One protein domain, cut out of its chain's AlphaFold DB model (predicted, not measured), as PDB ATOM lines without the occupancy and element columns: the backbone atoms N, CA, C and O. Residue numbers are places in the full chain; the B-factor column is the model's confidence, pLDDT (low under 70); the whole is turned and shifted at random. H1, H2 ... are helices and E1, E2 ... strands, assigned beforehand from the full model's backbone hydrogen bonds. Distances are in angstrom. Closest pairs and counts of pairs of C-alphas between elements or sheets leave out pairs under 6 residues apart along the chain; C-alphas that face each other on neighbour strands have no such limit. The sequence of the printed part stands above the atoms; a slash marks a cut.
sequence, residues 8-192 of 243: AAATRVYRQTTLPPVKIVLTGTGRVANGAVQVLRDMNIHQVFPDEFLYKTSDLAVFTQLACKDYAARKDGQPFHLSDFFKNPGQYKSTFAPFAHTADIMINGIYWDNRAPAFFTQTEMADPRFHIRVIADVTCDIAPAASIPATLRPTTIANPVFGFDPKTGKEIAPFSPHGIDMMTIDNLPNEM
ATOM      1  N   ALA A   8     164.521 168.705 117.135       90.44
ATOM      2  CA  ALA A   8     165.013 167.683 116.217       90.44
ATOM      3  C   ALA A   8     164.704 168.034 114.747       90.44
ATOM      4  O   ALA A   8     165.513 167.747 113.860       90.44
ATOM      5  N   ALA A   9     163.562 168.668 114.466       91.50
ATOM      6  CA  ALA A   9     163.245 169.218 113.154       91.50
ATOM      7  C   ALA A   9     164.160 170.389 112.777       91.50
ATOM      8  O   ALA A   9     164.623 170.434 111.636       91.50
ATOM      9  N   ALA A  10     164.484 171.272 113.724       91.69
ATOM     10  CA  ALA A  10     165.456 172.350 113.529       91.69
ATOM     11  C   ALA A  10     166.848 171.823 113.168       91.69
ATOM     12  O   ALA A  10     167.398 172.204 112.135       91.69
ATOM     13  N   THR A  11     167.372 170.860 113.928       91.38
ATOM     14  CA  THR A  11     168.692 170.268 113.674       91.38
ATOM     15  C   THR A  11     168.784 169.615 112.287       91.38
ATOM     16  O   THR A  11     169.846 169.641 111.665       91.38
ATOM     17  N   ARG A  12     167.685 169.067 111.741       92.31
ATOM     18  CA  ARG A  12     167.671 168.550 110.355       92.31
ATOM     19  C   ARG A  12     167.902 169.654 109.321       92.31
ATOM     20  O   ARG A  12     168.653 169.428 108.377       92.31
ATOM     21  N   VAL A  13     167.298 170.827 109.515       91.69
ATOM     22  CA  VAL A  13     167.491 171.998 108.642       91.69
ATOM     23  C   VAL A  13     168.902 172.566 108.808       91.69
ATOM     24  O   VAL A  13     169.583 172.837 107.820       91.69
ATOM     25  N   TYR A  14     169.379 172.682 110.048       91.88
ATOM     26  CA  TYR A  14     170.723 173.175 110.365       91.88
ATOM     27  C   TYR A  14     171.817 172.397 109.640       91.88
ATOM     28  O   TYR A  14     172.670 172.996 108.997       91.88
ATOM     29  N   ARG A  15     171.741 171.063 109.651       88.31
ATOM     30  CA  ARG A  15     172.731 170.196 108.993       88.31
ATOM     31  C   ARG A  15     172.758 170.313 107.470       88.31
ATOM     32  O   ARG A  15     173.732 169.893 106.856       88.31
ATOM     33  N   GLN A  16     171.697 170.838 106.863       90.44
ATOM     34  CA  GLN A  16     171.608 171.083 105.420       90.44
ATOM     35  C   GLN A  16     172.012 172.516 105.049       90.44
ATOM     36  O   GLN A  16     172.148 172.835 103.870       90.44
ATOM     37  N   THR A  17     172.206 173.384 106.042       90.19
ATOM     38  CA  THR A  17     172.538 174.791 105.839       90.19
ATOM     39  C   THR A  17     174.052 174.948 105.789       90.19
ATOM     40  O   THR A  17     174.748 174.602 106.738       90.19
ATOM     41  N   THR A  18     174.567 175.486 104.685       89.44
ATOM     42  CA  THR A  18     175.991 175.819 104.545       89.44
ATOM     43  C   THR A  18     176.154 177.327 104.606       89.44
ATOM     44  O   THR A  18     175.492 178.048 103.859       89.44
ATOM     45  N   LEU A  19     177.028 177.802 105.490       92.31
ATOM     46  CA  LEU A  19     177.407 179.209 105.549       92.31
ATOM     47  C   LEU A  19     178.674 179.450 104.719       92.31
ATOM     48  O   LEU A  19     179.533 178.564 104.656       92.31
ATOM     49  N   PRO A  20     178.819 180.638 104.101       94.38
ATOM     50  CA  PRO A  20     180.097 181.051 103.537       94.38
ATOM     51  C   PRO A  20     181.157 181.186 104.647       94.38
ATOM     52  O   PRO A  20     180.820 181.092 105.831       94.38
ATOM     53  N   PRO A  21     182.436 181.417 104.302       95.56
ATOM     54  CA  PRO A  21     183.468 181.707 105.292       95.56
ATOM     55  C   PRO A  21     183.094 182.968 106.082       95.56
ATOM     56  O   PRO A  21     183.209 184.080 105.576       95.56
ATOM     57  N   VAL A  22     182.586 182.775 107.300       96.56
ATOM     58  CA  VAL A  22     182.168 183.844 108.217       96.56
ATOM     59  C   VAL A  22     182.721 183.589 109.610       96.56
ATOM     60  O   VAL A  22     182.821 182.447 110.068       96.56
ATOM     61  N   LYS A  23     183.057 184.669 110.303       98.25
ATOM     62  CA  LYS A  23     183.550 184.670 111.673       98.25
ATOM     63  C   LYS A  23     182.458 185.143 112.624       98.25
ATOM     64  O   LYS A  23     182.014 186.287 112.568       98.25
ATOM     65  N   ILE A  24     182.055 184.260 113.533       98.69
ATOM     66  CA  ILE A  24     181.002 184.519 114.515       98.69
ATOM     67  C   ILE A  24     181.626 184.693 115.903       98.69
ATOM     68  O   ILE A  24     182.279 183.788 116.422       98.69
ATOM     69  N   VAL A  25     181.407 185.841 116.539       98.81
ATOM     70  CA  VAL A  25     181.774 186.054 117.943       98.81
ATOM     71  C   VAL A  25     180.540 185.896 118.827       98.81
ATOM     72  O   VAL A  25     179.545 186.593 118.658       98.81
ATOM     73  N   LEU A  26     180.595 184.968 119.776       98.81
ATOM     74  CA  LEU A  26     179.549 184.738 120.768       98.81
ATOM     75  C   LEU A  26     180.044 185.197 122.140       98.81
ATOM     76  O   LEU A  26     181.109 184.773 122.582       98.81
ATOM     77  N   THR A  27     179.283 186.029 122.844       98.31
ATOM     78  CA  THR A  27     179.650 186.502 124.187       98.31
ATOM     79  C   THR A  27     178.826 185.818 125.274       98.31
ATOM     80  O   THR A  27     177.624 185.588 125.142       98.31
ATOM     81  N   GLY A  28     179.491 185.512 126.388       96.62
ATOM     82  CA  GLY A  28     178.890 184.888 127.559       96.62
ATOM     83  C   GLY A  28     179.183 183.394 127.665       96.62
ATOM     84  O   GLY A  28     179.462 182.698 126.692       96.62
ATOM     85  N   THR A  29     179.106 182.891 128.895       96.12
ATOM     86  CA  THR A  29     179.354 181.478 129.245       96.12
ATOM     87  C   THR A  29     178.219 180.867 130.071       96.12
ATOM     88  O   THR A  29     178.327 179.747 130.571       96.12
ATOM     89  N   GLY A  30     177.114 181.606 130.218       94.50
ATOM     90  CA  GLY A  30     175.902 181.162 130.902       94.50
ATOM     91  C   GLY A  30     175.011 180.268 130.034       94.50
ATOM     92  O   GLY A  30     175.373 179.874 128.927       94.50
ATOM     93  N   ARG A  31     173.806 179.964 130.534       93.44
ATOM     94  CA  ARG A  31     172.854 179.055 129.865       93.44
ATOM     95  C   ARG A  31     172.468 179.520 128.460       93.44
ATOM     96  O   ARG A  31     172.453 178.701 127.551       93.44
ATOM     97  N   VAL A  32     172.210 180.819 128.288       93.06
ATOM     98  CA  VAL A  32     171.844 181.422 126.994       93.06
ATOM     99  C   VAL A  32     172.957 181.216 125.969       93.06
ATOM    100  O   VAL A  32     172.736 180.590 124.934       93.06
ATOM    101  N   ALA A  33     174.173 181.667 126.288       96.19
ATOM    102  CA  ALA A  33     175.314 181.511 125.396       96.19
ATOM    103  C   ALA A  33     175.623 180.035 125.101       96.19
ATOM    104  O   ALA A  33     175.857 179.682 123.952       96.19
ATOM    105  N   ASN A  34     175.546 179.137 126.089       96.94
ATOM    106  CA  ASN A  34     175.776 177.708 125.847       96.94
ATOM    107  C   ASN A  34     174.691 177.069 124.960       96.94
ATOM    108  O   ASN A  34     175.005 176.171 124.181       96.94
ATOM    109  N   GLY A  35     173.449 177.559 125.010       95.06
ATOM    110  CA  GLY A  35     172.413 177.194 124.040       95.06
ATOM    111  C   GLY A  35     172.777 177.631 122.617       95.06
ATOM    112  O   GLY A  35     172.673 176.837 121.683       95.06
ATOM    113  N   ALA A  36     173.295 178.852 122.448       96.81
ATOM    114  CA  ALA A  36     173.798 179.323 121.156       96.81
ATOM    115  C   ALA A  36     175.005 178.499 120.663       96.81
ATOM    116  O   ALA A  36     175.039 178.113 119.497       96.81
ATOM    117  N   VAL A  37     175.950 178.144 121.547       98.00
ATOM    118  CA  VAL A  37     177.061 177.222 121.232       98.00
ATOM    119  C   VAL A  37     176.533 175.893 120.697       98.00
ATOM    120  O   VAL A  37     177.059 175.382 119.709       98.00
ATOM    121  N   GLN A  38     175.508 175.319 121.335       96.38
ATOM    122  CA  GLN A  38     174.920 174.056 120.897       96.38
ATOM    123  C   GLN A  38     174.348 174.171 119.480       96.38
ATOM    124  O   GLN A  38     174.649 173.328 118.642       96.38
ATOM    125  N   VAL A  39     173.601 175.239 119.185       95.50
ATOM    126  CA  VAL A  39     173.055 175.484 117.838       95.50
ATOM    127  C   VAL A  39     174.168 175.644 116.799       95.50
ATOM    128  O   VAL A  39     174.114 175.004 115.753       95.50
ATOM    129  N   LEU A  40     175.210 176.429 117.089       96.94
ATOM    130  CA  LEU A  40     176.344 176.617 116.174       96.94
ATOM    131  C   LEU A  40     177.063 175.290 115.874       96.94
ATOM    132  O   LEU A  40     177.423 175.023 114.726       96.94
ATOM    133  N   ARG A  41     177.225 174.426 116.884       96.12
ATOM    134  CA  ARG A  41     177.797 173.081 116.713       96.12
ATOM    135  C   ARG A  41     176.885 172.160 115.907       96.12
ATOM    136  O   ARG A  41     177.376 171.446 115.039       96.12
ATOM    137  N   ASP A  42     175.577 172.208 116.138       95.25
ATOM    138  CA  ASP A  42     174.586 171.440 115.374       95.25
ATOM    139  C   ASP A  42     174.514 171.867 113.896       95.25
ATOM    140  O   ASP A  42     174.165 171.058 113.032       95.25
ATOM    141  N   MET A  43     174.898 173.114 113.598       95.44
ATOM    142  CA  MET A  43     175.119 173.647 112.247       95.44
ATOM    143  C   MET A  43     176.496 173.278 111.656       95.44
ATOM    144  O   MET A  43     176.828 173.726 110.563       95.44
ATOM    145  N   ASN A  44     177.309 172.471 112.348       93.94
ATOM    146  CA  ASN A  44     178.686 172.106 111.983       93.94
ATOM    147  C   ASN A  44     179.674 173.288 111.888       93.94
ATOM    148  O   ASN A  44     180.722 173.178 111.246       93.94
ATOM    149  N   ILE A  45     179.392 174.412 112.548       96.62
ATOM    150  CA  ILE A  45     180.310 175.556 112.596       96.62
ATOM    151  C   ILE A  45     181.389 175.251 113.635       96.62
ATOM    152  O   ILE A  45     181.094 174.854 114.764       96.62
ATOM    153  N   HIS A  46     182.654 175.397 113.252       95.12
ATOM    154  CA  HIS A  46     183.765 174.961 114.093       95.12
ATOM    155  C   HIS A  46     184.098 176.008 115.157       95.12
ATOM    156  O   HIS A  46     184.263 177.189 114.852       95.12
ATOM    157  N   GLN A  47     184.213 175.568 116.412       98.00
ATOM    158  CA  GLN A  47     184.643 176.434 117.504       98.00
ATOM    159  C   GLN A  47     186.169 176.544 117.530       98.00
ATOM    160  O   GLN A  47     186.857 175.525 117.532       98.00
ATOM    161  N   VAL A  48     186.682 177.766 117.626       98.25
ATOM    162  CA  VAL A  48     188.112 178.069 117.779       98.25
ATOM    163  C   VAL A  48     188.362 178.876 119.052       98.25
ATOM    164  O   VAL A  48     187.441 179.459 119.631       98.25
ATOM    165  N   PHE A  49     189.616 178.921 119.504       98.00
ATOM    166  CA  PHE A  49     189.999 179.767 120.636       98.00
ATOM    167  C   PHE A  49     189.983 181.261 120.258       98.00
ATOM    168  O   PHE A  49     190.191 181.586 119.089       98.00
ATOM    169  N   PRO A  50     189.788 182.188 121.218       98.06
ATOM    170  CA  PRO A  50     189.789 183.628 120.945       98.06
ATOM    171  C   PRO A  50     191.033 184.128 120.196       98.06
ATOM    172  O   PRO A  50     190.895 184.859 119.219       98.06
ATOM    173  N   ASP A  51     192.232 183.677 120.570       97.00
ATOM    174  CA  ASP A  51     193.466 184.075 119.874       97.00
ATOM    175  C   ASP A  51     193.511 183.532 118.438       97.00
ATOM    176  O   ASP A  51     193.860 184.236 117.495       97.00
ATOM    177  N   GLU A  52     193.097 182.280 118.237       96.94
ATOM    178  CA  GLU A  52     193.004 181.691 116.901       96.94
ATOM    179  C   GLU A  52     191.991 182.431 116.020       96.94
ATOM    180  O   GLU A  52     192.272 182.705 114.854       96.94
ATOM    181  N   PHE A  53     190.850 182.817 116.594       98.00
ATOM    182  CA  PHE A  53     189.822 183.601 115.921       98.00
ATOM    183  C   PHE A  53     190.361 184.941 115.404       98.00
ATOM    184  O   PHE A  53     190.022 185.346 114.289       98.00
ATOM    185  N   LEU A  54     191.208 185.613 116.188       97.25
ATOM    186  CA  LEU A  54     191.791 186.910 115.835       97.25
ATOM    187  C   LEU A  54     192.914 186.794 114.800       97.25
ATOM    188  O   LEU A  54     192.986 187.610 113.885       97.25
ATOM    189  N   TYR A  55     193.783 185.787 114.924       94.31
ATOM    190  CA  TYR A  55     195.052 185.763 114.187       94.31
ATOM    191  C   TYR A  55     195.112 184.768 113.024       94.31
ATOM    192  O   TYR A  55     196.055 184.836 112.235       94.31
ATOM    193  N   LYS A  56     194.136 183.862 112.876       92.00
ATOM    194  CA  LYS A  56     194.085 182.926 111.742       92.00
ATOM    195  C   LYS A  56     192.989 183.284 110.743       92.00
ATOM    196  O   LYS A  56     191.890 183.715 111.101       92.00
ATOM    197  N   THR A  57     193.288 183.076 109.468       88.00
ATOM    198  CA  THR A  57     192.290 183.036 108.396       88.00
ATOM    199  C   THR A  57     191.631 181.659 108.371       88.00
ATOM    200  O   THR A  57     192.255 180.661 108.728       88.00
ATOM    201  N   SER A  58     190.367 181.608 107.964       88.81
ATOM    202  CA  SER A  58     189.612 180.366 107.816       88.81
ATOM    203  C   SER A  58     188.820 180.427 106.521       88.81
ATOM    204  O   SER A  58     188.119 181.408 106.285       88.81
ATOM    205  N   ASP A  59     188.902 179.364 105.725       92.88
ATOM    206  CA  ASP A  59     188.091 179.184 104.514       92.88
ATOM    207  C   ASP A  59     186.717 178.564 104.828       92.88
ATOM    208  O   ASP A  59     185.947 178.225 103.933       92.88
ATOM    209  N   LEU A  60     186.412 178.382 106.113       94.69
ATOM    210  CA  LEU A  60     185.162 177.837 106.629       94.69
ATOM    211  C   LEU A  60     184.557 178.787 107.662       94.69
ATOM    212  O   LEU A  60     185.271 179.575 108.290       94.69
ATOM    213  N   ALA A  61     183.249 178.660 107.885       97.00
ATOM    214  CA  ALA A  61     182.587 179.329 108.993       97.00
ATOM    215  C   ALA A  61     183.149 178.837 110.338       97.00
ATOM    216  O   ALA A  61     183.191 177.633 110.612       97.00
ATOM    217  N   VAL A  62     183.553 179.777 111.191       98.19
ATOM    218  CA  VAL A  62     184.091 179.502 112.528       98.19
ATOM    219  C   VAL A  62     183.440 180.407 113.558       98.19
ATOM    220  O   VAL A  62     183.018 181.524 113.252       98.19
ATOM    221  N   PHE A  63     183.399 179.948 114.805       98.69
ATOM    222  CA  PHE A  63     182.964 180.780 115.916       98.69
ATOM    223  C   PHE A  63     183.918 180.717 117.105       98.69
ATOM    224  O   PHE A  63     184.607 179.723 117.321       98.69
ATOM    225  N   THR A  64     183.934 181.776 117.908       98.75
ATOM    226  CA  THR A  64     184.574 181.784 119.228       98.75
ATOM    227  C   THR A  64     183.563 182.172 120.297       98.75
ATOM    228  O   THR A  64     182.609 182.900 120.023       98.75
ATOM    229  N   GLN A  65     183.766 181.676 121.515       98.62
ATOM    230  CA  GLN A  65     182.958 182.022 122.680       98.62
ATOM    231  C   GLN A  65     183.822 182.811 123.661       98.62
ATOM    232  O   GLN A  65     184.847 182.310 124.119       98.62
ATOM    233  N   LEU A  66     183.394 184.024 123.996       98.56
ATOM    234  CA  LEU A  66     184.119 184.928 124.878       98.56
ATOM    235  C   LEU A  66     183.535 184.918 126.292       98.56
ATOM    236  O   LEU A  66     182.337 185.137 126.500       98.56
ATOM    237  N   ALA A  67     184.403 184.734 127.278       97.19
ATOM    238  CA  ALA A  67     184.138 185.011 128.680       97.19
ATOM    239  C   ALA A  67     184.464 186.475 129.020       97.19
ATOM    240  O   ALA A  67     185.149 187.169 128.274       97.19
ATOM    241  N   CYS A  68     184.030 186.944 130.196       96.69
ATOM    242  CA  CYS A  68     184.237 188.334 130.624       96.69
ATOM    243  C   CYS A  68     185.703 188.789 130.573       96.69
ATOM    244  O   CYS A  68     185.975 189.927 130.213       96.69
ATOM    245  N   LYS A  69     186.648 187.894 130.877       96.75
ATOM    246  CA  LYS A  69     188.090 188.183 130.832       96.75
ATOM    247  C   LYS A  69     188.622 188.473 129.422       96.75
ATOM    248  O   LYS A  69     189.682 189.071 129.297       96.75
ATOM    249  N   ASP A  70     187.918 188.014 128.387       97.69
ATOM    250  CA  ASP A  70     188.363 188.131 126.997       97.69
ATOM    251  C   ASP A  70     187.971 189.499 126.407       97.69
ATOM    252  O   ASP A  70     188.610 189.987 125.479       97.69
ATOM    253  N   TYR A  71     186.941 190.149 126.966       96.75
ATOM    254  CA  TYR A  71     186.414 191.426 126.473       96.75
ATOM    255  C   TYR A  71     186.373 192.554 127.511       96.75
ATOM    256  O   TYR A  71     185.942 193.659 127.180       96.75
ATOM    257  N   ALA A  72     186.806 192.316 128.750       97.44
ATOM    258  CA  ALA A  72     186.890 193.338 129.782       97.44
ATOM    259  C   ALA A  72     188.235 193.285 130.513       97.44
ATOM    260  O   ALA A  72     188.737 192.222 130.872       97.44
ATOM    261  N   ALA A  73     188.779 194.462 130.813       98.06
ATOM    262  CA  ALA A  73     190.001 194.620 131.594       98.06
ATOM    263  C   ALA A  73     189.837 195.730 132.631       98.06
ATOM    264  O   ALA A  73     189.073 196.678 132.423       98.06
ATOM    265  N   ARG A  74     190.566 195.645 133.749       97.81
ATOM    266  CA  ARG A  74     190.539 196.715 134.746       97.81
ATOM    267  C   ARG A  74     191.152 198.002 134.199       97.81
ATOM    268  O   ARG A  74     192.139 197.990 133.462       97.81
ATOM    269  N   LYS A  75     190.567 199.137 134.586       98.00
ATOM    270  CA  LYS A  75     191.041 200.473 134.193       98.00
ATOM    271  C   LYS A  75     192.418 200.804 134.776       98.00
ATOM    272  O   LYS A  75     193.175 201.519 134.134       98.00
ATOM    273  N   ASP A  76     192.740 200.256 135.944       96.94
ATOM    274  CA  ASP A  76     194.015 200.445 136.652       96.94
ATOM    275  C   ASP A  76     195.127 199.470 136.217       96.94
ATOM    276  O   ASP A  76     196.226 199.512 136.764       96.94
ATOM    277  N   GLY A  77     194.858 198.595 135.240       95.31
ATOM    278  CA  GLY A  77     195.826 197.624 134.726       95.31
ATOM    279  C   GLY A  77     196.038 196.389 135.606       95.31
ATOM    280  O   GLY A  77     196.863 195.546 135.260       95.31
ATOM    281  N   GLN A  78     195.303 196.246 136.713       96.44
ATOM    282  CA  GLN A  78     195.354 195.036 137.534       96.44
ATOM    283  C   GLN A  78     194.778 193.816 136.784       96.44
ATOM    284  O   GLN A  78     193.945 193.977 135.882       96.44
ATOM    285  N   PRO A  79     195.175 192.583 137.157       96.94
ATOM    286  CA  PRO A  79     194.630 191.366 136.566       96.94
ATOM    287  C   PRO A  79     193.103 191.265 136.679       96.94
ATOM    288  O   PRO A  79     192.493 191.707 137.655       96.94
ATOM    289  N   PHE A  80     192.477 190.643 135.678       97.44
ATOM    290  CA  PHE A  80     191.038 190.395 135.685       97.44
ATOM    291  C   PHE A  80     190.665 189.343 136.741       97.44
ATOM    292  O   PHE A  80     191.194 188.230 136.734       97.44
ATOM    293  N   HIS A  81     189.670 189.652 137.578       96.81
ATOM    294  CA  HIS A  81     189.063 188.698 138.504       96.81
ATOM    295  C   HIS A  81     187.539 188.718 138.373       96.81
ATOM    296  O   HIS A  81     186.902 189.739 138.616       96.81
ATOM    297  N   LEU A  82     186.933 187.571 138.054       94.56
ATOM    298  CA  LEU A  82     185.492 187.482 137.773       94.56
ATOM    299  C   LEU A  82     184.619 187.956 138.945       94.56
ATOM    300  O   LEU A  82     183.649 188.685 138.754       94.56
ATOM    301  N   SER A  83     184.984 187.581 140.173       95.69
ATOM    302  CA  SER A  83     184.259 188.001 141.375       95.69
ATOM    303  C   SER A  83     184.342 189.505 141.628       95.69
ATOM    304  O   SER A  83     183.410 190.076 142.187       95.69
ATOM    305  N   ASP A  84     185.457 190.139 141.254       96.56
ATOM    306  CA  ASP A  84     185.604 191.592 141.334       96.56
ATOM    307  C   ASP A  84     184.810 192.274 140.220       96.56
ATOM    308  O   ASP A  84     184.105 193.235 140.500       96.56
ATOM    309  N   PHE A  85     184.827 191.734 138.998       96.25
ATOM    310  CA  PHE A  85     184.027 192.253 137.889       96.25
ATOM    311  C   PHE A  85     182.533 192.306 138.221       96.25
ATOM    312  O   PHE A  85     181.894 193.318 137.967       96.25
ATOM    313  N   PHE A  86     181.980 191.275 138.865       93.75
ATOM    314  CA  PHE A  86     180.569 191.285 139.271       93.75
ATOM    315  C   PHE A  86     180.258 192.252 140.418       93.75
ATOM    316  O   PHE A  86     179.155 192.790 140.489       93.75
ATOM    317  N   LYS A  87     181.209 192.497 141.325       95.88
ATOM    318  CA  LYS A  87     181.012 193.432 142.446       95.88
ATOM    319  C   LYS A  87     181.225 194.887 142.029       95.88
ATOM    320  O   LYS A  87     180.482 195.766 142.458       95.88
ATOM    321  N   ASN A  88     182.226 195.122 141.184       96.00
ATOM    322  CA  ASN A  88     182.756 196.430 140.810       96.00
ATOM    323  C   ASN A  88     182.843 196.621 139.278       96.00
ATOM    324  O   ASN A  88     183.888 197.058 138.781       96.00
ATOM    325  N   PRO A  89     181.778 196.347 138.502       95.38
ATOM    326  CA  PRO A  89     181.848 196.348 137.034       95.38
ATOM    327  C   PRO A  89     182.266 197.704 136.435       95.38
ATOM    328  O   PRO A  89     182.967 197.746 135.425       95.38
ATOM    329  N   GLY A  90     181.952 198.820 137.105       96.31
ATOM    330  CA  GLY A  90     182.350 200.171 136.678       96.31
ATOM    331  C   GLY A  90     183.855 200.460 136.716       96.31
ATOM    332  O   GLY A  90     184.302 201.463 136.152       96.31
ATOM    333  N   GLN A  91     184.658 199.587 137.330       97.31
ATOM    334  CA  GLN A  91     186.124 199.686 137.338       97.31
ATOM    335  C   GLN A  91     186.780 199.058 136.099       97.31
ATOM    336  O   GLN A  91     188.006 199.059 135.975       97.31
ATOM    337  N   TYR A  92     185.977 198.547 135.163       97.94
ATOM    338  CA  TYR A  92     186.439 197.866 133.960       97.94
ATOM    339  C   TYR A  92     186.156 198.688 132.705       97.94
ATOM    340  O   TYR A  92     185.244 199.515 132.659       97.94
ATOM    341  N   LYS A  93     186.970 198.462 131.679       97.56
ATOM    342  CA  LYS A  93     186.798 198.980 130.320       97.56
ATOM    343  C   LYS A  93     186.635 197.816 129.349       97.56
ATOM    344  O   LYS A  93     187.149 196.728 129.617       97.56
ATOM    345  N   SER A  94     185.953 198.059 128.234       97.81
ATOM    346  CA  SER A  94     185.880 197.082 127.151       97.81
ATOM    347  C   SER A  94     187.236 196.939 126.461       97.81
ATOM    348  O   SER A  94     187.954 197.916 126.246       97.81
ATOM    349  N   THR A  95     187.576 195.703 126.117       97.75
ATOM    350  CA  THR A  95     188.696 195.321 125.250       97.75
ATOM    351  C   THR A  95     188.200 194.557 124.022       97.75
ATOM    352  O   THR A  95     188.965 193.830 123.400       97.75
ATOM    353  N   PHE A  96     186.922 194.715 123.659       98.44
ATOM    354  CA  PHE A  96     186.264 193.953 122.593       98.44
ATOM    355  C   PHE A  96     186.665 194.381 121.168       98.44
ATOM    356  O   PHE A  96     186.426 193.639 120.218       98.44
ATOM    357  N   ALA A  97     187.299 195.546 120.998       98.25
ATOM    358  CA  ALA A  97     187.623 196.117 119.686       98.25
ATOM    359  C   ALA A  97     188.302 195.142 118.691       98.25
ATOM    360  O   ALA A  97     187.870 195.101 117.541       98.25
ATOM    361  N   PRO A  98     189.287 194.299 119.074       98.38
ATOM    362  CA  PRO A  98     189.870 193.323 118.149       98.38
ATOM    363  C   PRO A  98     188.839 192.351 117.559       98.38
ATOM    364  O   PRO A  98     188.903 192.034 116.372       98.38
ATOM    365  N   PHE A  99     187.858 191.918 118.355       98.56
ATOM    366  CA  PHE A  99     186.778 191.048 117.892       98.56
ATOM    367  C   PHE A  99     185.790 191.807 117.010       98.56
ATOM    368  O   PHE A  99     185.390 191.283 115.976       98.56
ATOM    369  N   ALA A 100     185.470 193.059 117.354       98.38
ATOM    370  CA  ALA A 100     184.637 193.922 116.517       98.38
ATOM    371  C   ALA A 100     185.247 194.191 115.132       98.38
ATOM    372  O   ALA A 100     184.514 194.366 114.163       98.38
ATOM    373  N   HIS A 101     186.578 194.197 115.029       97.94
ATOM    374  CA  HIS A 101     187.285 194.359 113.759       97.94
ATOM    375  C   HIS A 101     187.444 193.062 112.956       97.94
ATOM    376  O   HIS A 101     187.887 193.108 111.812       97.94
ATOM    377  N   THR A 102     187.129 191.909 113.552       97.69
ATOM    378  CA  THR A 102     187.412 190.590 112.962       97.69
ATOM    379  C   THR A 102     186.149 189.791 112.659       97.69
ATOM    380  O   THR A 102     186.141 189.002 111.719       97.69
ATOM    381  N   ALA A 103     185.103 189.935 113.471       98.38
ATOM    382  CA  ALA A 103     183.870 189.177 113.329       98.38
ATOM    383  C   ALA A 103     182.932 189.805 112.292       98.38
ATOM    384  O   ALA A 103     182.782 191.024 112.242       98.38
ATOM    385  N   ASP A 104     182.243 188.958 111.535       98.06
ATOM    386  CA  ASP A 104     181.140 189.342 110.650       98.06
ATOM    387  C   ASP A 104     179.817 189.409 111.423       98.06
ATOM    388  O   ASP A 104     178.974 190.281 111.191       98.06
ATOM    389  N   ILE A 105     179.644 188.467 112.359       98.56
ATOM    390  CA  ILE A 105     178.416 188.250 113.124       98.56
ATOM    391  C   ILE A 105     178.749 188.258 114.614       98.56
ATOM    392  O   ILE A 105     179.659 187.558 115.060       98.56
ATOM    393  N   MET A 106     177.968 188.995 115.396       98.69
ATOM    394  CA  MET A 106     177.993 188.945 116.854       98.69
ATOM    395  C   MET A 106     176.707 188.322 117.387       98.69
ATOM    396  O   MET A 106     175.612 188.712 116.999       98.69
ATOM    397  N   ILE A 107     176.838 187.384 118.321       98.62
ATOM    398  CA  ILE A 107     175.729 186.865 119.122       98.62
ATOM    399  C   ILE A 107     175.995 187.281 120.567       98.62
ATOM    400  O   ILE A 107     176.977 186.848 121.171       98.62
ATOM    401  N   ASN A 108     175.141 188.136 121.121       97.94
ATOM    402  CA  ASN A 108     175.284 188.618 122.486       97.94
ATOM    403  C   ASN A 108     174.413 187.799 123.440       97.94
ATOM    404  O   ASN A 108     173.191 187.868 123.362       97.94
ATOM    405  N   GLY A 109     175.035 187.016 124.323       95.69
ATOM    406  CA  GLY A 109     174.350 186.104 125.249       95.69
ATOM    407  C   GLY A 109     174.717 186.328 126.716       95.69
ATOM    408  O   GLY A 109     174.703 185.374 127.505       95.69
ATOM    409  N   ILE A 110     175.115 187.551 127.078       94.19
ATOM    410  CA  ILE A 110     175.543 187.892 128.439       94.19
ATOM    411  C   ILE A 110     174.366 188.275 129.337       94.19
ATOM    412  O   ILE A 110     173.298 188.656 128.881       94.19
ATOM    413  N   TYR A 111     174.595 188.232 130.645       88.25
ATOM    414  CA  TYR A 111     173.889 189.120 131.561       88.25
ATOM    415  C   TYR A 111     174.715 190.403 131.688       88.25
ATOM    416  O   TYR A 111     175.933 190.316 131.881       88.25
ATOM    417  N   TRP A 112     174.076 191.566 131.579       89.56
ATOM    418  CA  TRP A 112     174.753 192.855 131.653       89.56
ATOM    419  C   TRP A 112     174.280 193.668 132.861       89.56
ATOM    420  O   TRP A 112     173.095 193.736 133.170       89.56
ATOM    421  N   ASP A 113     175.239 194.269 133.562       88.62
ATOM    422  CA  ASP A 113     174.996 195.235 134.634       88.62
ATOM    423  C   ASP A 113     175.206 196.632 134.046       88.62
ATOM    424  O   ASP A 113     176.253 196.876 133.449       88.62
ATOM    425  N   ASN A 114     174.270 197.561 134.250       89.06
ATOM    426  CA  ASN A 114     174.328 198.910 133.665       89.06
ATOM    427  C   ASN A 114     175.572 199.725 134.067       89.06
ATOM    428  O   ASN A 114     175.860 200.763 133.473       89.06
ATOM    429  N   ARG A 115     176.307 199.296 135.101       92.62
ATOM    430  CA  ARG A 115     177.581 199.900 135.518       92.62
ATOM    431  C   ARG A 115     178.778 199.325 134.756       92.62
ATOM    432  O   ARG A 115     179.856 199.913 134.819       92.62
ATOM    433  N   ALA A 116     178.636 198.172 134.105       93.19
ATOM    434  CA  ALA A 116     179.672 197.565 133.275       93.19
ATOM    435  C   ALA A 116     179.858 198.362 131.974       93.19
ATOM    436  O   ALA A 116     178.923 199.009 131.503       93.19
ATOM    437  N   PRO A 117     181.052 198.328 131.357       94.12
ATOM    438  CA  PRO A 117     181.225 198.929 130.042       94.12
ATOM    439  C   PRO A 117     180.327 198.229 129.008       94.12
ATOM    440  O   PRO A 117     180.160 197.007 129.047       94.12
ATOM    441  N   ALA A 118     179.785 198.997 128.063       96.25
ATOM    442  CA  ALA A 118     179.283 198.444 126.805       96.25
ATOM    443  C   ALA A 118     180.442 197.811 126.014       96.25
ATOM    444  O   ALA A 118     181.606 198.157 126.238       96.25
ATOM    445  N   PHE A 119     180.147 196.905 125.077       97.69
ATOM    446  CA  PHE A 119     181.193 196.280 124.254       97.69
ATOM    447  C   PHE A 119     181.920 197.303 123.379       97.69
ATOM    448  O   PHE A 119     183.136 197.224 123.208       97.69
ATOM    449  N   PHE A 120     181.173 198.265 122.855       97.19
ATOM    450  CA  PHE A 120     181.646 199.354 122.014       97.19
ATOM    451  C   PHE A 120     180.636 200.501 122.070       97.19
ATOM    452  O   PHE A 120     179.484 200.337 122.470       97.19
ATOM    453  N   THR A 121     181.083 201.677 121.664       96.75
ATOM    454  CA  THR A 121     180.290 202.893 121.501       96.75
ATOM    455  C   THR A 121     179.750 203.002 120.076       96.75
ATOM    456  O   THR A 121     180.303 202.415 119.147       96.75
ATOM    457  N   GLN A 122     178.710 203.814 119.860       96.00
ATOM    458  CA  GLN A 122     178.237 204.120 118.502       96.00
ATOM    459  C   GLN A 122     179.359 204.709 117.626       96.00
ATOM    460  O   GLN A 122     179.460 204.389 116.445       96.00
ATOM    461  N   THR A 123     180.227 205.545 118.205       96.81
ATOM    462  CA  THR A 123     181.381 206.111 117.495       96.81
ATOM    463  C   THR A 123     182.330 205.021 117.003       96.81
ATOM    464  O   THR A 123     182.775 205.086 115.862       96.81
ATOM    465  N   GLU A 124     182.599 203.998 117.818       97.38
ATOM    466  CA  GLU A 124     183.401 202.842 117.401       97.38
ATOM    467  C   GLU A 124     182.691 202.007 116.329       97.38
ATOM    468  O   GLU A 124     183.355 201.533 115.418       97.38
ATOM    469  N   MET A 125     181.358 201.888 116.362       97.50
ATOM    470  CA  MET A 125     180.594 201.219 115.293       97.50
ATOM    471  C   MET A 125     180.674 201.941 113.941       97.50
ATOM    472  O   MET A 125     180.492 201.318 112.899       97.50
ATOM    473  N   ALA A 126     180.905 203.256 113.946       96.81
ATOM    474  CA  ALA A 126     181.075 204.056 112.734       96.81
ATOM    475  C   ALA A 126     182.524 204.058 112.203       96.81
ATOM    476  O   ALA A 126     182.773 204.607 111.125       96.81
ATOM    477  N   ASP A 127     183.477 203.470 112.938       96.94
ATOM    478  CA  ASP A 127     184.872 203.340 112.509       96.94
ATOM    479  C   ASP A 127     184.969 202.369 111.314       96.94
ATOM    480  O   ASP A 127     184.387 201.286 111.363       96.94
ATOM    481  N   PRO A 128     185.727 202.690 110.246       95.94
ATOM    482  CA  PRO A 128     185.906 201.790 109.103       95.94
ATOM    483  C   PRO A 128     186.497 200.413 109.441       95.94
ATOM    484  O   PRO A 128     186.400 199.495 108.630       95.94
ATOM    485  N   ARG A 129     187.147 200.268 110.601       97.50
ATOM    486  CA  ARG A 129     187.671 198.990 111.097       97.50
ATOM    487  C   ARG A 129     186.594 198.135 111.751       97.50
ATOM    488  O   ARG A 129     186.836 196.950 111.926       97.50
ATOM    489  N   PHE A 130     185.443 198.695 112.127       97.81
ATOM    490  CA  PHE A 130     184.332 197.928 112.676       97.81
ATOM    491  C   PHE A 130     183.731 197.040 111.584       97.81
ATOM    492  O   PHE A 130     183.173 197.528 110.601       97.81
ATOM    493  N   HIS A 131     183.879 195.727 111.744       97.19
ATOM    494  CA  HIS A 131     183.574 194.760 110.697       97.19
ATOM    495  C   HIS A 131     182.214 194.087 110.867       97.19
ATOM    496  O   HIS A 131     181.618 193.683 109.874       97.19
ATOM    497  N   ILE A 132     181.690 194.020 112.096       98.44
ATOM    498  CA  ILE A 132     180.429 193.330 112.377       98.44
ATOM    499  C   ILE A 132     179.294 193.948 111.548       98.44
ATOM    500  O   ILE A 132     179.016 195.148 111.626       98.44
ATOM    501  N   ARG A 133     178.617 193.107 110.762       97.81
ATOM    502  CA  ARG A 133     177.470 193.483 109.920       97.81
ATOM    503  C   ARG A 133     176.148 192.943 110.446       97.81
ATOM    504  O   ARG A 133     175.107 193.461 110.061       97.81
ATOM    505  N   VAL A 134     176.189 191.948 111.331       98.50
ATOM    506  CA  VAL A 134     175.000 191.337 111.936       98.50
ATOM    507  C   VAL A 134     175.197 191.206 113.442       98.50
ATOM    508  O   VAL A 134     176.205 190.661 113.890       98.50
ATOM    509  N   ILE A 135     174.226 191.666 114.229       98.62
ATOM    510  CA  ILE A 135     174.202 191.488 115.683       98.62
ATOM    511  C   ILE A 135     172.880 190.835 116.085       98.62
ATOM    512  O   ILE A 135     171.807 191.409 115.922       98.62
ATOM    513  N   ALA A 136     172.970 189.641 116.660       98.12
ATOM    514  CA  ALA A 136     171.886 188.998 117.383       98.12
ATOM    515  C   ALA A 136     172.053 189.290 118.878       98.12
ATOM    516  O   ALA A 136     172.852 188.642 119.555       98.12
ATOM    517  N   ASP A 137     171.327 190.281 119.387       97.38
ATOM    518  CA  ASP A 137     171.365 190.663 120.794       97.38
ATOM    519  C   ASP A 137     170.260 189.958 121.584       97.38
ATOM    520  O   ASP A 137     169.101 190.371 121.581       97.38
ATOM    521  N   VAL A 138     170.627 188.856 122.247       95.19
ATOM    522  CA  VAL A 138     169.692 188.015 123.009       95.19
ATOM    523  C   VAL A 138     169.339 188.638 124.360       95.19
ATOM    524  O   VAL A 138     168.328 188.268 124.950       95.19
ATOM    525  N   THR A 139     170.146 189.577 124.867       89.75
ATOM    526  CA  THR A 139     169.834 190.264 126.132       89.75
ATOM    527  C   THR A 139     168.656 191.214 125.942       89.75
ATOM    528  O   THR A 139     167.804 191.311 126.820       89.75
ATOM    529  N   CYS A 140     168.584 191.838 124.757       87.06
ATOM    530  CA  CYS A 140     167.560 192.798 124.356       87.06
ATOM    531  C   CYS A 140     167.432 193.989 125.329       87.06
ATOM    532  O   CYS A 140     166.360 194.584 125.473       87.06
ATOM    533  N   ASP A 141     168.536 194.369 125.978       88.38
ATOM    534  CA  ASP A 141     168.593 195.588 126.783       88.38
ATOM    535  C   ASP A 141     168.503 196.805 125.852       88.38
ATOM    536  O   ASP A 141     169.312 196.958 124.936       88.38
ATOM    537  N   ILE A 142     167.504 197.666 126.052       88.44
ATOM    538  CA  ILE A 142     167.225 198.776 125.133       88.44
ATOM    539  C   ILE A 142     168.120 199.982 125.448       88.44
ATOM    540  O   ILE A 142     168.245 200.419 126.596       88.44
ATOM    541  N   ALA A 143     168.711 200.569 124.406       80.81
ATOM    542  CA  ALA A 143     169.487 201.802 124.505       80.81
ATOM    543  C   ALA A 143     168.672 202.945 125.165       80.81
ATOM    544  O   ALA A 143     167.465 203.056 124.946       80.81
ATOM    545  N   PRO A 144     169.301 203.843 125.954       82.88
ATOM    546  CA  PRO A 144     170.747 204.022 126.121       82.88
ATOM    547  C   PRO A 144     171.396 203.120 127.185       82.88
ATOM    548  O   PRO A 144     172.619 203.114 127.299       82.88
ATOM    549  N   ALA A 145     170.614 202.370 127.961       88.38
ATOM    550  CA  ALA A 145     171.123 201.458 128.982       88.38
ATOM    551  C   ALA A 145     171.273 200.044 128.397       88.38
ATOM    552  O   ALA A 145     170.513 199.148 128.741       88.38
ATOM    553  N   ALA A 146     172.254 199.866 127.507       90.94
ATOM    554  CA  ALA A 146     172.480 198.608 126.801       90.94
ATOM    555  C   ALA A 146     173.968 198.274 126.640       90.94
ATOM    556  O   ALA A 146     174.807 199.159 126.448       90.94
ATOM    557  N   SER A 147     174.287 196.975 126.623       92.94
ATOM    558  CA  SER A 147     175.632 196.488 126.282       92.94
ATOM    559  C   SER A 147     175.983 196.677 124.800       92.94
ATOM    560  O   SER A 147     177.166 196.778 124.457       92.94
ATOM    561  N   ILE A 148     174.956 196.766 123.948       96.62
ATOM    562  CA  ILE A 148     175.025 197.034 122.513       96.62
ATOM    563  C   ILE A 148     174.254 198.335 122.229       96.62
ATOM    564  O   ILE A 148     173.030 198.359 122.339       96.62
ATOM    565  N   PRO A 149     174.920 199.429 121.823       94.12
ATOM    566  CA  PRO A 149     174.257 200.726 121.645       94.12
ATOM    567  C   PRO A 149     173.275 200.772 120.457       94.12
ATOM    568  O   PRO A 149     172.520 201.732 120.334       94.12
ATOM    569  N   ALA A 150     173.273 199.752 119.593       96.38
ATOM    570  CA  ALA A 150     172.370 199.625 118.447       96.38
ATOM    571  C   ALA A 150     171.037 198.920 118.762       96.38
ATOM    572  O   ALA A 150     170.171 198.838 117.889       96.38
ATOM    573  N   THR A 151     170.840 198.414 119.983       96.56
ATOM    574  CA  THR A 151     169.583 197.773 120.405       96.56
ATOM    575  C   THR A 151     168.525 198.843 120.691       96.56
ATOM    576  O   THR A 151     168.313 199.265 121.825       96.56
ATOM    577  N   LEU A 152     167.892 199.346 119.625       96.19
ATOM    578  CA  LEU A 152     166.951 200.475 119.686       96.19
ATOM    579  C   LEU A 152     165.550 200.092 120.179       96.19
ATOM    580  O   LEU A 152     164.843 200.921 120.747       96.19
ATOM    581  N   ARG A 153     165.131 198.852 119.928       95.62
ATOM    582  CA  ARG A 153     163.829 198.301 120.318       95.62
ATOM    583  C   ARG A 153     163.854 196.775 120.233       95.62
ATOM    584  O   ARG A 153     164.705 196.236 119.517       95.62
ATOM    585  N   PRO A 154     162.897 196.076 120.862       96.12
ATOM    586  CA  PRO A 154     162.671 194.675 120.571       96.12
ATOM    587  C   PRO A 154     162.150 194.488 119.137       96.12
ATOM    588  O   PRO A 154     161.407 195.309 118.579       96.12
ATOM    589  N   THR A 155     162.553 193.380 118.535       96.00
ATOM    590  CA  THR A 155     161.985 192.831 117.298       96.00
ATOM    591  C   THR A 155     160.991 191.729 117.637       96.00
ATOM    592  O   THR A 155     160.931 191.249 118.765       96.00
ATOM    593  N   THR A 156     160.177 191.330 116.661       94.00
ATOM    594  CA  THR A 156     159.210 190.243 116.854       94.00
ATOM    595  C   THR A 156     159.623 189.031 116.039       94.00
ATOM    596  O   THR A 156     160.267 189.175 115.008       94.00
ATOM    597  N   ILE A 157     159.175 187.839 116.428       91.00
ATOM    598  CA  ILE A 157     159.379 186.606 115.647       91.00
ATOM    599  C   ILE A 157     158.917 186.763 114.183       91.00
ATOM    600  O   ILE A 157     159.544 186.241 113.266       91.00
ATOM    601  N   ALA A 158     157.840 187.520 113.947       91.44
ATOM    602  CA  ALA A 158     157.323 187.772 112.602       91.44
ATOM    603  C   ALA A 158     158.172 188.776 111.801       91.44
ATOM    604  O   ALA A 158     158.296 188.637 110.588       91.44
ATOM    605  N   ASN A 159     158.752 189.777 112.471       93.88
ATOM    606  CA  ASN A 159     159.619 190.797 111.875       93.88
ATOM    607  C   ASN A 159     160.918 190.892 112.699       93.88
ATOM    608  O   ASN A 159     161.042 191.793 113.540       93.88
ATOM    609  N   PRO A 160     161.846 189.934 112.509       94.88
ATOM    610  CA  PRO A 160     162.936 189.678 113.452       94.88
ATOM    611  C   PRO A 160     164.150 190.587 113.274       94.88
ATOM    612  O   PRO A 160     165.069 190.516 114.082       94.88
ATOM    613  N   VAL A 161     164.185 191.410 112.220       97.88
ATOM    614  CA  VAL A 161     165.365 192.206 111.864       97.88
ATOM    615  C   VAL A 161     164.981 193.652 111.560       97.88
ATOM    616  O   VAL A 161     164.004 193.910 110.856       97.88
ATOM    617  N   PHE A 162     165.785 194.590 112.055       98.19
ATOM    618  CA  PHE A 162     165.861 195.968 111.562       98.19
ATOM    619  C   PHE A 162     167.314 196.319 111.222       98.19
ATOM    620  O   PHE A 162     168.234 195.648 111.685       98.19
ATOM    621  N   GLY A 163     167.533 197.361 110.422       98.38
ATOM    622  CA  GLY A 163     168.875 197.875 110.158       98.38
ATOM    623  C   GLY A 163     169.218 199.033 111.094       98.38
ATOM    624  O   GLY A 163     168.373 199.874 111.381       98.38
ATOM    625  N   PHE A 164     170.462 199.126 111.541       98.44
ATOM    626  CA  PHE A 164     170.991 200.261 112.294       98.44
ATOM    627  C   PHE A 164     172.052 200.985 111.468       98.44
ATOM    628  O   PHE A 164     172.976 200.346 110.970       98.44
ATOM    629  N   ASP A 165     171.950 202.306 111.319       98.19
ATOM    630  CA  ASP A 165     172.997 203.131 110.710       98.19
ATOM    631  C   ASP A 165     173.938 203.687 111.795       98.19
ATOM    632  O   ASP A 165     173.543 204.601 112.526       98.19
ATOM    633  N   PRO A 166     175.201 203.226 111.883       96.88
ATOM    634  CA  PRO A 166     176.146 203.708 112.890       96.88
ATOM    635  C   PRO A 166     176.460 205.202 112.786       96.88
ATOM    636  O   PRO A 166     176.751 205.841 113.799       96.88
ATOM    637  N   LYS A 167     176.381 205.785 111.580       96.00
ATOM    638  CA  LYS A 167     176.713 207.199 111.357       96.00
ATOM    639  C   LYS A 167     175.645 208.122 111.918       96.00
ATOM    640  O   LYS A 167     175.975 209.161 112.483       96.00
ATOM    641  N   THR A 168     174.376 207.762 111.744       96.62
ATOM    642  CA  THR A 168     173.248 208.585 112.199       96.62
ATOM    643  C   THR A 168     172.679 208.135 113.541       96.62
ATOM    644  O   THR A 168     172.007 208.925 114.199       96.62
ATOM    645  N   GLY A 169     172.958 206.898 113.962       96.19
ATOM    646  CA  GLY A 169     172.421 206.284 115.178       96.19
ATOM    647  C   GLY A 169     170.947 205.913 115.067       96.19
ATOM    648  O   GLY A 169     170.264 205.819 116.082       96.19
ATOM    649  N   LYS A 170     170.428 205.780 113.842       97.12
ATOM    650  CA  LYS A 170     168.999 205.599 113.574       97.12
ATOM    651  C   LYS A 170     168.703 204.231 112.986       97.12
ATOM    652  O   LYS A 170     169.534 203.629 112.307       97.12
ATOM    653  N   GLU A 171     167.475 203.787 113.225       97.88
ATOM    654  CA  GLU A 171     166.896 202.653 112.517       97.88
ATOM    655  C   GLU A 171     166.743 202.986 111.025       97.88
ATOM    656  O   GLU A 171     166.319 204.081 110.646       97.88
ATOM    657  N   ILE A 172     167.091 202.019 110.186       98.00
ATOM    658  CA  ILE A 172     166.922 202.009 108.738       98.00
ATOM    659  C   ILE A 172     166.333 200.659 108.309       98.00
ATOM    660  O   ILE A 172     166.166 199.740 109.115       98.00
ATOM    661  N   ALA A 173     166.016 200.521 107.021       97.75
ATOM    662  CA  ALA A 173     165.530 199.253 106.490       97.75
ATOM    663  C   ALA A 173     166.567 198.128 106.711       97.75
ATOM    664  O   ALA A 173     167.768 198.373 106.531       97.75
ATOM    665  N   PRO A 174     166.131 196.907 107.073       97.44
ATOM    666  CA  PRO A 174     167.032 195.764 107.185       97.44
ATOM    667  C   PRO A 174     167.697 195.465 105.835       97.44
ATOM    668  O   PRO A 174     167.158 195.801 104.777       97.44
ATOM    669  N   PHE A 175     168.866 194.830 105.875       96.81
ATOM    670  CA  PHE A 175     169.678 194.450 104.714       96.81
ATOM    671  C   PHE A 175     170.195 195.641 103.892       96.81
ATOM    672  O   PHE A 175     170.557 195.510 102.720       96.81
ATOM    673  N   SER A 176     170.241 196.830 104.498       96.38
ATOM    674  CA  SER A 176     170.805 198.016 103.858       96.38
ATOM    675  C   SER A 176     172.331 197.883 103.708       96.38
ATOM    676  O   SER A 176     172.998 197.541 104.684       96.38
ATOM    677  N   PRO A 177     172.940 198.255 102.560       93.06
ATOM    678  CA  PRO A 177     174.379 198.069 102.308       93.06
ATOM    679  C   PRO A 177     175.321 198.690 103.345       93.06
ATOM    680  O   PRO A 177     176.446 198.226 103.515       93.06
ATOM    681  N   HIS A 178     174.868 199.742 104.031       90.69
ATOM    682  CA  HIS A 178     175.634 200.468 105.045       90.69
ATOM    683  C   HIS A 178     175.109 200.254 106.473       90.69
ATOM    684  O   HIS A 178     175.712 200.756 107.417       90.69
ATOM    685  N   GLY A 179     174.021 199.495 106.635       96.12
ATOM    686  CA  GLY A 179     173.422 199.185 107.931       96.12
ATOM    687  C   GLY A 179     174.065 197.988 108.612       96.12
ATOM    688  O   GLY A 179     174.669 197.152 107.946       96.12
ATOM    689  N   ILE A 180     173.934 197.912 109.927       98.38
ATOM    690  CA  ILE A 180     174.170 196.696 110.704       98.38
ATOM    691  C   ILE A 180     172.806 196.066 110.961       98.38
ATOM    692  O   ILE A 180     171.913 196.738 111.475       98.38
ATOM    693  N   ASP A 181     172.635 194.806 110.585       98.62
ATOM    694  CA  ASP A 181     171.385 194.087 110.803       98.62
ATOM    695  C   ASP A 181     171.287 193.635 112.259       98.62
ATOM    696  O   ASP A 181     172.171 192.956 112.784       98.62
ATOM    697  N   MET A 182     170.196 194.023 112.910       98.38
ATOM    698  CA  MET A 182     169.949 193.811 114.329       98.38
ATOM    699  C   MET A 182     168.793 192.832 114.521       98.38
ATOM    700  O   MET A 182     167.683 193.092 114.055       98.38
ATOM    701  N   MET A 183     169.035 191.745 115.255       97.81
ATOM    702  CA  MET A 183     168.004 190.846 115.780       97.81
ATOM    703  C   MET A 183     167.962 190.968 117.303       97.81
ATOM    704  O   MET A 183     168.930 190.627 117.978       97.81
ATOM    705  N   THR A 184     166.844 191.442 117.843       96.56
ATOM    706  CA  THR A 184     166.681 191.826 119.261       96.56
ATOM    707  C   THR A 184     165.360 191.266 119.807       96.56
ATOM    708  O   THR A 184     164.440 192.003 120.144       96.56
ATOM    709  N   ILE A 185     165.165 189.948 119.743       93.62
ATOM    710  CA  ILE A 185     163.889 189.319 120.130       93.62
ATOM    711  C   ILE A 185     163.902 189.053 121.640       93.62
ATOM    712  O   ILE A 185     164.744 188.302 122.126       93.62
ATOM    713  N   ASP A 186     162.939 189.614 122.370       90.75
ATOM    714  CA  ASP A 186     162.832 189.517 123.837       90.75
ATOM    715  C   ASP A 186     162.164 188.221 124.336       90.75
ATOM    716  O   ASP A 186     162.204 187.895 125.522       90.75
ATOM    717  N   ASN A 187     161.565 187.447 123.428       88.62
ATOM    718  CA  ASN A 187     160.773 186.263 123.746       88.62
ATOM    719  C   ASN A 187     161.185 185.014 122.950       88.62
ATOM    720  O   ASN A 187     160.347 184.167 122.636       88.62
ATOM    721  N   LEU A 188     162.486 184.852 122.679       89.56
ATOM    722  CA  LEU A 188     163.049 183.735 121.903       89.56
ATOM    723  C   LEU A 188     162.595 182.318 122.303       89.56
ATOM    724  O   LEU A 188     162.495 181.489 121.400       89.56
ATOM    725  N   PRO A 189     162.266 181.976 123.568       86.75
ATOM    726  CA  PRO A 189     161.674 180.667 123.867       86.75
ATOM    727  C   PRO A 189     160.410 180.349 123.044       86.75
ATOM    728  O   PRO A 189     160.139 179.183 122.758       86.75
ATOM    729  N   ASN A 190     159.677 181.371 122.589       88.12
ATOM    730  CA  ASN A 190     158.492 181.224 121.742       88.12
ATOM    731  C   ASN A 190     158.813 180.817 120.293       88.12
ATOM    732  O   ASN A 190     157.900 180.449 119.560       88.12
ATOM    733  N   GLU A 191     160.082 180.839 119.872       87.69
ATOM    734  CA  GLU A 191     160.508 180.237 118.602       87.69
ATOM    735  C   GLU A 191     160.481 178.706 118.650       87.69
ATOM    736  O   GLU A 191     160.429 178.077 117.599       87.69
ATOM    737  N   MET A 192     160.490 178.110 119.849       88.62
ATOM    738  CA  MET A 192     160.398 176.665 120.082       88.62
ATOM    739  C   MET A 192     159.400 176.367 121.212       88.62
ATOM    740  O   MET A 192     159.767 175.803 122.247       88.62
TER     741      MET A 192
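Overview. This is residues 8 to 192 of the 243 residues of the protein "AlaDh_PNT_C domain-containing protein" of Bacteroidetes bacterium (UniProt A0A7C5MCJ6). A strongly twisted sheet of seven strands runs through the body, with H2 packed over one face near E1 and H3 over the opposite face near E2. Beyond the sheet, the small two-stranded sheet E3 and E4 with H4 and H5 makes one end of the long axis, and H1 lies at the other end. The 185 printed residues hold eight named helices and nine named strands, in the order H1 E1 H2 H3 E2 H4 E3 H5 E4 H6 E5 H7 E6 E7 E8 E9 H8; the large sheet, E2 E1 E5 E6 E9 E7 E8, is mixed. The class is mixed, helices and strands, with under half of the residues in named elements. The whole is compact, with a radius of gyration of the C-alphas of 16.2 A and spans of 48 by 34 by 33 A.

Along the chain. The large sheet holds E2, residues 62 to 66, 13.5 A; E1, 23 to 27, 13.2 A; E5, 105 to 108; E6, 134 to 137; E9, 180 to 183; E7, 162 to 165; and E8, 170 to 172. E3 is residues 72 to 74 and E4 is 92 to 94. H2, residues 31 to 42, is 16.5 A long. The other helices are H1, 8 to 14, from C-alpha 8 at (165.013, 167.683, 116.217); H3, 50 to 55; H4, 68 to 71; H5, 82 to 87; H6, 97 to 100; H7, 122 to 125; and H8, 188 to 191, ending at C-alpha 191 (160.508, 180.237, 118.602).

Arrangement. E1 is parallel to E2, with N 24 and O 62 at 2.9 A, and to E5, with N 107 and O 25 at 2.8 A. E6 is parallel to E5, N 108 and O 136 at 2.8 A, and to E9, N 135 and O 181 at 2.8 A. E7 is antiparallel to E9, N 164 and O 180 at 2.8 A, and forms a hairpin with E8, N 165 and O 170 at 2.9 A. E1, H2 H3, E2 and E5, H7, E6 are strand-helix-strand units, parallel neighbour strands joined through helices, with right-handed crossovers. H2 lies over E1 at a height over the sheet of 9.6 A, along the strands. H3, over E2 at 8.9 A, is on the opposite face. H6 only grazes the sheet with residues 99 to 100. H1 and H2 only just touch, with 3 pairs of C-alphas within 8 A, the closest Thr 11 and Asp 42 at 6.2 A. E3 and E4 are antiparallel, N 93 and O 73 at 2.9 A. H4 and H5 are close but not clearly touching, the closest C-alphas being Cys 68 and Leu 82, 7.3 A. H7 and H8 touch no helix and are not on the sheet. In H1, H2, H3 and H5 every O i to N i+4 pair is within hydrogen-bond range; the other helices are too short for one.

Size, cuts and confidence. The two farthest C-alphas, Ala 9 and Asp 76, are 49.7 A apart. The printed part has no cut. The links E5 to H7 and E6 to E7 are long, with 13 and 24 residues. The mean pLDDT of the printed part is 95.3, and no printed residue is under 70.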